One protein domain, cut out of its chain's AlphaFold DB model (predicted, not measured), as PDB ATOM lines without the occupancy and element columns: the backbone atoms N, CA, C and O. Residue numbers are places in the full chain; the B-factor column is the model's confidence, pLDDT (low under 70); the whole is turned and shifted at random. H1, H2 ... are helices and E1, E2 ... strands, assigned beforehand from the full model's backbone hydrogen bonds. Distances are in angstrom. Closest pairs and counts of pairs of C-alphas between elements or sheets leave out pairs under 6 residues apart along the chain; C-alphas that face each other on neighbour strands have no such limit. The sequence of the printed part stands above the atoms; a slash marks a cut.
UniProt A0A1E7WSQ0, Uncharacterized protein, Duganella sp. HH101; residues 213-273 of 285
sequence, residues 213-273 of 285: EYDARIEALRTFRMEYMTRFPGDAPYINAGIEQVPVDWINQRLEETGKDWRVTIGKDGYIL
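This is residues 213 to 273 of the 285 residues of an uncharacterized protein of Duganella sp. HH101 (UniProt A0A1E7WSQ0). A small two-stranded hairpin, E1 and E2, sits near the beginning of H3, and H3 packs crosswise on the long helix H1. The short helix H2 makes a corner with the last part of H1. The printed part has 61 residues, with three named helices and two named strands in the order H1, H2, H3, E1, E2; the sheet E1 - E2 is antiparallel and the class is mostly helix. The whole is compact, with a radius of gyration of the C-alphas of 11.3 A and spans of 30 by 25 by 19 A.

Find C-alpha 265 at (114.831, 175.574, 193.770), where E1, residues 265 to 267, begins; E2, residues 270 to 272, ends at C-alpha 272 at (109.978, 174.737, 195.214). H3 is residues 248 to 257, 14.3 A long. H1, residues 213 to 231, runs 27.4 A from C-alpha 213 at (100.204, 185.739, 192.396). H2 is residues 236 to 240.

Look first at the hairpin E1 and E2, antiparallel at 128 degrees: N 267 and O 270 are 2.8 A apart and N 272 and O 265 2.8 A, within hydrogen-bond range. The closest C-alphas of H3 and E1 are those of Val 248 and Ile 266, 6.7 A apart. H1, with residues 221 to 228 alone, touches H3; their closest C-alphas, of Phe 224 and Ile 251, are 6.5 A apart. Their lines are about perpendicular at 71 degrees, only just past steep. H1 and H2 only just touch, with 3 pairs of C-alphas within 8 A, and only at the corner by their link; the closest C-alphas are those of Met 229 and Ala 236, 5.0 A. H2 is apart from H3, and H1 and H2 are apart from E1 and E2. In H1, H2 and H3 every O i to N i+4 pair is within hydrogen-bond range.

The two C-alphas farthest apart are those of Glu 213 and Gly 234, 32.2 A. The printed part has no cut, and no link is long. Its mean pLDDT is 88.2, and no printed residue is under 70.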
ATOM      1  N   GLU A 213      98.780 185.656 192.718       85.06
ATOM      2  CA  GLU A 213     100.204 185.739 192.396       85.06
ATOM      3  C   GLU A 213     100.820 184.347 192.225       85.06
ATOM      4  O   GLU A 213     101.592 184.129 191.293       85.06
ATOM      5  N   TYR A 214     100.440 183.378 193.061       84.69
ATOM      6  CA  TYR A 214     100.873 181.994 192.891       84.69
ATOM      7  C   TYR A 214     100.404 181.428 191.545       84.69
ATOM      8  O   TYR A 214     101.209 180.845 190.817       84.69
ATOM      9  N   ASP A 215      99.144 181.656 191.167       83.62
ATOM     10  CA  ASP A 215      98.622 181.206 189.871       83.62
ATOM     11  C   ASP A 215      99.396 181.840 188.699       83.62
ATOM     12  O   ASP A 215      99.767 181.145 187.749       83.62
ATOM     13  N   ALA A 216      99.746 183.128 188.800       85.81
ATOM     14  CA  ALA A 216     100.588 183.805 187.815       85.81
ATOM     15  C   ALA A 216     102.006 183.206 187.730       85.81
ATOM     16  O   ALA A 216     102.558 183.069 186.634       85.81
ATOM     17  N   ARG A 217     102.602 182.813 188.867       90.12
ATOM     18  CA  ARG A 217     103.907 182.129 188.902       90.12
ATOM     19  C   ARG A 217     103.839 180.765 188.212       90.12
ATOM     20  O   ARG A 217     104.732 180.435 187.434       90.12
ATOM     21  N   ILE A 218     102.774 179.993 188.438       88.25
ATOM     22  CA  ILE A 218     102.574 178.689 187.785       88.25
ATOM     23  C   ILE A 218     102.422 178.827 186.271       88.25
ATOM     24  O   ILE A 218     103.007 178.036 185.528       88.25
ATOM     25  N   GLU A 219     101.698 179.838 185.800       88.38
ATOM     26  CA  GLU A 219     101.527 180.055 184.364       88.38
ATOM     27  C   GLU A 219     102.844 180.449 183.673       88.38
ATOM     28  O   GLU A 219     103.153 179.964 182.579       88.38
ATOM     29  N   ALA A 220     103.694 181.228 184.352       90.69
ATOM     30  CA  ALA A 220     105.048 181.508 183.878       90.69
ATOM     31  C   ALA A 220     105.887 180.221 183.758       90.69
ATOM     32  O   ALA A 220     106.478 179.962 182.709       90.69
ATOM     33  N   LEU A 221     105.879 179.359 184.783       90.69
ATOM     34  CA  LEU A 221     106.610 178.084 184.750       90.69
ATOM     35  C   LEU A 221     106.124 177.155 183.633       90.69
ATOM     36  O   LEU A 221     106.941 176.499 182.981       90.69
ATOM     37  N   ARG A 222     104.810 177.099 183.382       89.88
ATOM     38  CA  ARG A 222     104.241 176.341 182.257       89.88
ATOM     39  C   ARG A 222     104.754 176.855 180.922       89.88
ATOM     40  O   ARG A 222     105.179 176.054 180.092       89.88
ATOM     41  N   THR A 223     104.762 178.172 180.746       92.56
ATOM     42  CA  THR A 223     105.275 178.817 179.534       92.56
ATOM     43  C   THR A 223     106.740 178.444 179.301       92.56
ATOM     44  O   THR A 223     107.078 177.907 178.248       92.56
ATOM     45  N   PHE A 224     107.602 178.597 180.311       93.88
ATOM     46  CA  PHE A 224     109.034 178.288 180.184       93.88
ATOM     47  C   PHE A 224     109.319 176.800 179.973       93.88
ATOM     48  O   PHE A 224     110.269 176.438 179.274       93.88
ATOM     49  N   ARG A 225     108.484 175.923 180.544       91.56
ATOM     50  CA  ARG A 225     108.539 174.480 180.294       91.56
ATOM     51  C   ARG A 225     108.217 174.153 178.835       91.56
ATOM     52  O   ARG A 225     108.936 173.360 178.231       91.56
ATOM     53  N   MET A 226     107.175 174.755 178.262       88.94
ATOM     54  CA  MET A 226     106.828 174.546 176.850       88.94
ATOM     55  C   MET A 226     107.929 175.052 175.912       88.94
ATOM     56  O   MET A 226     108.266 174.377 174.938       88.94
ATOM     57  N   GLU A 227     108.536 176.198 176.227       92.50
ATOM     58  CA  GLU A 227     109.678 176.729 175.478       92.50
ATOM     59  C   GLU A 227     110.876 175.769 175.501       92.50
ATOM     60  O   GLU A 227     111.455 175.499 174.447       92.50
ATOM     61  N   TYR A 228     111.211 175.203 176.670       92.81
ATOM     62  CA  TYR A 228     112.278 174.203 176.787       92.81
ATOM     63  C   TYR A 228     112.003 173.004 175.886       92.81
ATOM     64  O   TYR A 228     112.832 172.634 175.063       92.81
ATOM     65  N   MET A 229     110.813 172.420 176.000       89.69
ATOM     66  CA  MET A 229     110.457 171.214 175.255       89.69
ATOM     67  C   MET A 229     110.401 171.444 173.743       89.69
ATOM     68  O   MET A 229     110.694 170.536 172.970       89.69
ATOM     69  N   THR A 230     110.053 172.657 173.315       92.00
ATOM     70  CA  THR A 230     110.084 173.040 171.898       92.00
ATOM     71  C   THR A 230     111.524 173.158 171.393       92.00
ATOM     72  O   THR A 230     111.822 172.771 170.265       92.00
ATOM     73  N   ARG A 231     112.434 173.668 172.231       93.75
ATOM     74  CA  ARG A 231     113.856 173.823 171.906       93.75
ATOM     75  C   ARG A 231     114.637 172.507 171.979       93.75
ATOM     76  O   ARG A 231     115.563 172.315 171.195       93.75
ATOM     77  N   PHE A 232     114.250 171.615 172.886       92.88
ATOM     78  CA  PHE A 232     114.873 170.319 173.149       92.88
ATOM     79  C   PHE A 232     113.844 169.190 172.972       92.88
ATOM     80  O   PHE A 232     113.396 168.580 173.946       92.88
ATOM     81  N   PRO A 233     113.448 168.880 171.723       90.88
ATOM     82  CA  PRO A 233     112.400 167.895 171.457       90.88
ATOM     83  C   PRO A 233     112.779 166.467 171.884       90.88
ATOM     84  O   PRO A 233     111.889 165.642 172.073       90.88
ATOM     85  N   GLY A 234     114.074 166.169 172.055       89.88
ATOM     86  CA  GLY A 234     114.558 164.877 172.556       89.88
ATOM     87  C   GLY A 234     114.211 164.609 174.025       89.88
ATOM     88  O   GLY A 234     113.951 163.463 174.384       89.88
ATOM     89  N   ASP A 235     114.117 165.661 174.839       88.75
ATOM     90  CA  ASP A 235     113.828 165.565 176.276       88.75
ATOM     91  C   ASP A 235     112.311 165.564 176.540       88.75
ATOM     92  O   ASP A 235     111.824 165.081 177.566       88.75
ATOM     93  N   ALA A 236     111.528 166.093 175.592       86.06
ATOM     94  CA  ALA A 236     110.086 166.275 175.722       86.06
ATOM     95  C   ALA A 236     109.308 164.991 176.091       86.06
ATOM     96  O   ALA A 236     108.422 165.086 176.944       86.06
ATOM     97  N   PRO A 237     109.600 163.793 175.533       86.31
ATOM     98  CA  PRO A 237     108.923 162.559 175.932       86.31
ATOM     99  C   PRO A 237     109.145 162.200 177.406       86.31
ATOM    100  O   PRO A 237     108.190 161.830 178.089       86.31
ATOM    101  N   TYR A 238     110.366 162.361 177.919       86.12
ATOM    102  CA  TYR A 238     110.721 162.044 179.307       86.12
ATOM    103  C   TYR A 238     110.120 163.053 180.285       86.12
ATOM    104  O   TYR A 238     109.590 162.674 181.333       86.12
ATOM    105  N   ILE A 239     110.117 164.330 179.901       84.56
ATOM    106  CA  ILE A 239     109.491 165.409 180.665       84.56
ATOM    107  C   ILE A 239     107.965 165.235 180.721       84.56
ATOM    108  O   ILE A 239     107.354 165.408 181.779       84.56
ATOM    109  N   ASN A 240     107.326 164.865 179.606       82.62
ATOM    110  CA  ASN A 240     105.886 164.586 179.551       82.62
ATOM    111  C   ASN A 240     105.493 163.339 180.340       82.62
ATOM    112  O   ASN A 240     104.441 163.333 180.976       82.62
ATOM    113  N   ALA A 241     106.343 162.314 180.329       79.56
ATOM    114  CA  ALA A 241     106.157 161.113 181.131       79.56
ATOM    115  C   ALA A 241     106.406 161.347 182.636       79.56
ATOM    116  O   ALA A 241     106.171 160.445 183.435       79.56
ATOM    117  N   GLY A 242     106.883 162.536 183.032       77.12
ATOM    118  CA  GLY A 242     107.221 162.859 184.421       77.12
ATOM    119  C   GLY A 242     108.468 162.134 184.937       77.12
ATOM    120  O   GLY A 242     108.677 162.083 186.145       77.12
ATOM    121  N   ILE A 243     109.273 161.565 184.034       80.62
ATOM    122  CA  ILE A 243     110.519 160.852 184.347       80.62
ATOM    123  C   ILE A 243     111.636 161.863 184.611       80.62
ATOM    124  O   ILE A 243     112.395 161.721 185.565       80.62
ATOM    125  N   GLU A 244     111.699 162.906 183.783       82.38
ATOM    126  CA  GLU A 244     112.661 163.996 183.908       82.38
ATOM    127  C   GLU A 244     111.951 165.327 184.150       82.38
ATOM    128  O   GLU A 244     110.758 165.499 183.882       82.38
ATOM    129  N   GLN A 245     112.697 166.293 184.677       82.94
ATOM    130  CA  GLN A 245     112.214 167.647 184.911       82.94
ATOM    131  C   GLN A 245     113.034 168.624 184.079       82.94
ATOM    132  O   GLN A 245     114.208 168.382 183.809       82.94
ATOM    133  N   VAL A 246     112.420 169.743 183.688       89.00
ATOM    134  CA  VAL A 246     113.172 170.814 183.027       89.00
ATOM    135  C   VAL A 246     114.250 171.320 184.004       89.00
ATOM    136  O   VAL A 246     113.966 171.483 185.194       89.00
ATOM    137  N   PRO A 247     115.494 171.545 183.550       92.00
ATOM    138  CA  PRO A 247     116.563 171.996 184.432       92.00
ATOM    139  C   PRO A 247     116.212 173.295 185.169       92.00
ATOM    140  O   PRO A 247     115.683 174.242 184.584       92.00
ATOM    141  N   VAL A 248     116.549 173.360 186.458       92.44
ATOM    142  CA  VAL A 248     116.263 174.533 187.304       92.44
ATOM    143  C   VAL A 248     116.961 175.798 186.793       92.44
ATOM    144  O   VAL A 248     116.384 176.883 186.847       92.44
ATOM    145  N   ASP A 249     118.161 175.651 186.228       93.25
ATOM    146  CA  ASP A 249     118.939 176.757 185.662       93.25
ATOM    147  C   ASP A 249     118.233 177.379 184.457       93.25
ATOM    148  O   ASP A 249     118.179 178.602 184.347       93.25
ATOM    149  N   TRP A 250     117.601 176.554 183.611       93.69
ATOM    150  CA  TRP A 250     116.782 177.041 182.500       93.69
ATOM    151  C   TRP A 250     115.614 177.889 183.009       93.69
ATOM    152  O   TRP A 250     115.376 178.991 182.520       93.69
ATOM    153  N   ILE A 251     114.895 177.397 184.019       94.19
ATOM    154  CA  ILE A 251     113.751 178.117 184.586       94.19
ATOM    155  C   ILE A 251     114.191 179.444 185.209       94.19
ATOM    156  O   ILE A 251     113.589 180.479 184.926       94.19
ATOM    157  N   ASN A 252     115.242 179.432 186.030       93.62
ATOM    158  CA  ASN A 252     115.737 180.637 186.690       93.62
ATOM    159  C   ASN A 252     116.287 181.663 185.693       93.62
ATOM    160  O   ASN A 252     116.066 182.858 185.885       93.62
ATOM    161  N   GLN A 253     116.917 181.216 184.604       94.06
ATOM    162  CA  GLN A 253     117.317 182.097 183.510       94.06
ATOM    163  C   GLN A 253     116.099 182.769 182.857       94.06
ATOM    164  O   GLN A 253     116.090 183.985 182.681       94.06
ATOM    165  N   ARG A 254     115.040 182.014 182.535       95.19
ATOM    166  CA  ARG A 254     113.824 182.582 181.920       95.19
ATOM    167  C   ARG A 254     113.073 183.531 182.853       95.19
ATOM    168  O   ARG A 254     112.529 184.536 182.396       95.19
ATOM    169  N   LEU A 255     113.062 183.248 184.154       92.75
ATOM    170  CA  LEU A 255     112.511 184.157 185.163       92.75
ATOM    171  C   LEU A 255     113.243 185.505 185.156       92.75
ATOM    172  O   LEU A 255     112.595 186.547 185.102       92.75
ATOM    173  N   GLU A 256     114.575 185.483 185.118       92.81
ATOM    174  CA  GLU A 256     115.402 186.690 185.056       92.81
ATOM    175  C   GLU A 256     115.188 187.470 183.746       92.81
ATOM    176  O   GLU A 256     114.920 188.671 183.775       92.81
ATOM    177  N   GLU A 257     115.194 186.784 182.599       92.94
ATOM    178  CA  GLU A 257     114.967 187.392 181.277       92.94
ATOM    179  C   GLU A 257     113.575 188.030 181.130       92.94
ATOM    180  O   GLU A 257     113.401 188.983 180.370       92.94
ATOM    181  N   THR A 258     112.577 187.526 181.859       91.44
ATOM    182  CA  THR A 258     111.206 188.067 181.864       91.44
ATOM    183  C   THR A 258     110.947 189.065 182.996       91.44
ATOM    184  O   THR A 258     109.804 189.491 183.192       91.44
ATOM    185  N   GLY A 259     111.992 189.464 183.730       89.94
ATOM    186  CA  GLY A 259     111.921 190.473 184.786       89.94
ATOM    187  C   GLY A 259     111.155 190.017 186.028       89.94
ATOM    188  O   GLY A 259     110.540 190.842 186.702       89.94
ATOM    189  N   LYS A 260     111.134 188.712 186.318       88.19
ATOM    190  CA  LYS A 260     110.565 188.166 187.556       88.19
ATOM    191  C   LYS A 260     111.614 188.210 188.668       88.19
ATOM    192  O   LYS A 260     112.758 187.813 188.478       88.19
ATOM    193  N   ASP A 261     111.205 188.671 189.840       87.50
ATOM    194  CA  ASP A 261     112.043 188.924 191.020       87.50
ATOM    195  C   ASP A 261     112.146 187.725 191.981       87.50
ATOM    196  O   ASP A 261     112.611 187.852 193.112       87.50
ATOM    197  N   TRP A 262     111.751 186.534 191.530       89.56
ATOM    198  CA  TRP A 262     111.773 185.299 192.308       89.56
ATOM    199  C   TRP A 262     112.492 184.179 191.556       89.56
ATOM    200  O   TRP A 262     112.554 184.162 190.328       89.56
ATOM    201  N   ARG A 263     113.043 183.223 192.312       91.94
ATOM    202  CA  ARG A 263     113.779 182.062 191.791       91.94
ATOM    203  C   ARG A 263     113.234 180.774 192.382       91.94
ATOM    204  O   ARG A 263     112.826 180.754 193.541       91.94
ATOM    205  N   VAL A 264     113.257 179.701 191.602       90.81
ATOM    206  CA  VAL A 264     112.883 178.359 192.057       90.81
ATOM    207  C   VAL A 264     114.104 177.565 192.502       90.81
ATOM    208  O   VAL A 264     115.218 177.757 192.011       90.81
ATOM    209  N   THR A 265     113.869 176.624 193.410       91.00
ATOM    210  CA  THR A 265     114.831 175.574 193.770       91.00
ATOM    211  C   THR A 265     114.251 174.204 193.438       91.00
ATOM    212  O   THR A 265     113.056 174.087 193.168       91.00
ATOM    213  N   ILE A 266     115.083 173.163 193.415       84.75
ATOM    214  CA  ILE A 266     114.634 171.796 193.146       84.75
ATOM    215  C   ILE A 266     114.374 171.055 194.462       84.75
ATOM    216  O   ILE A 266     115.214 171.032 195.361       84.75
ATOM    217  N   GLY A 267     113.189 170.469 194.583       79.12
ATOM    218  CA  GLY A 267     112.786 169.591 195.672       79.12
ATOM    219  C   GLY A 267     112.606 168.152 195.200       79.12
ATOM    220  O   GLY A 267     112.711 167.845 194.015       79.12
ATOM    221  N   LYS A 268     112.272 167.262 196.143       72.25
ATOM    222  CA  LYS A 268     112.042 165.833 195.870       72.25
ATOM    223  C   LYS A 268     110.945 165.583 194.822       72.25
ATOM    224  O   LYS A 268     111.062 164.646 194.043       72.25
ATOM    225  N   ASP A 269     109.926 166.444 194.793       70.31
ATOM    226  CA  ASP A 269     108.719 166.271 193.974       70.31
ATOM    227  C   ASP A 269     108.555 167.357 192.887       70.31
ATOM    228  O   ASP A 269     107.479 167.484 192.305       70.31
ATOM    229  N   GLY A 270     109.585 168.172 192.614       80.81
ATOM    230  CA  GLY A 270     109.496 169.264 191.634       80.81
ATOM    231  C   GLY A 270     110.110 170.582 192.092       80.81
ATOM    232  O   GLY A 270     110.893 170.628 193.039       80.81
ATOM    233  N   TYR A 271     109.729 171.675 191.430       85.50
ATOM    234  CA  TYR A 271     110.158 173.019 191.815       85.50
ATOM    235  C   TYR A 271     109.554 173.450 193.151       85.50
ATOM    236  O   TYR A 271     108.351 173.325 193.380       85.50
ATOM    237  N   ILE A 272     110.387 174.039 194.000       85.38
ATOM    238  CA  ILE A 272     109.978 174.737 195.214       85.38
ATOM    239  C   ILE A 272     110.000 176.233 194.910       85.38
ATOM    240  O   ILE A 272     111.043 176.792 194.556       85.38
ATOM    241  N   LEU A 273     108.834 176.866 195.039       87.75
ATOM    242  CA  LEU A 273     108.677 178.308 194.896       87.75
ATOM    243  C   LEU A 273     109.014 179.000 196.226       87.75
ATOM    244  O   LEU A 273     108.748 178.442 197.294       87.75
TER     245      LEU A 273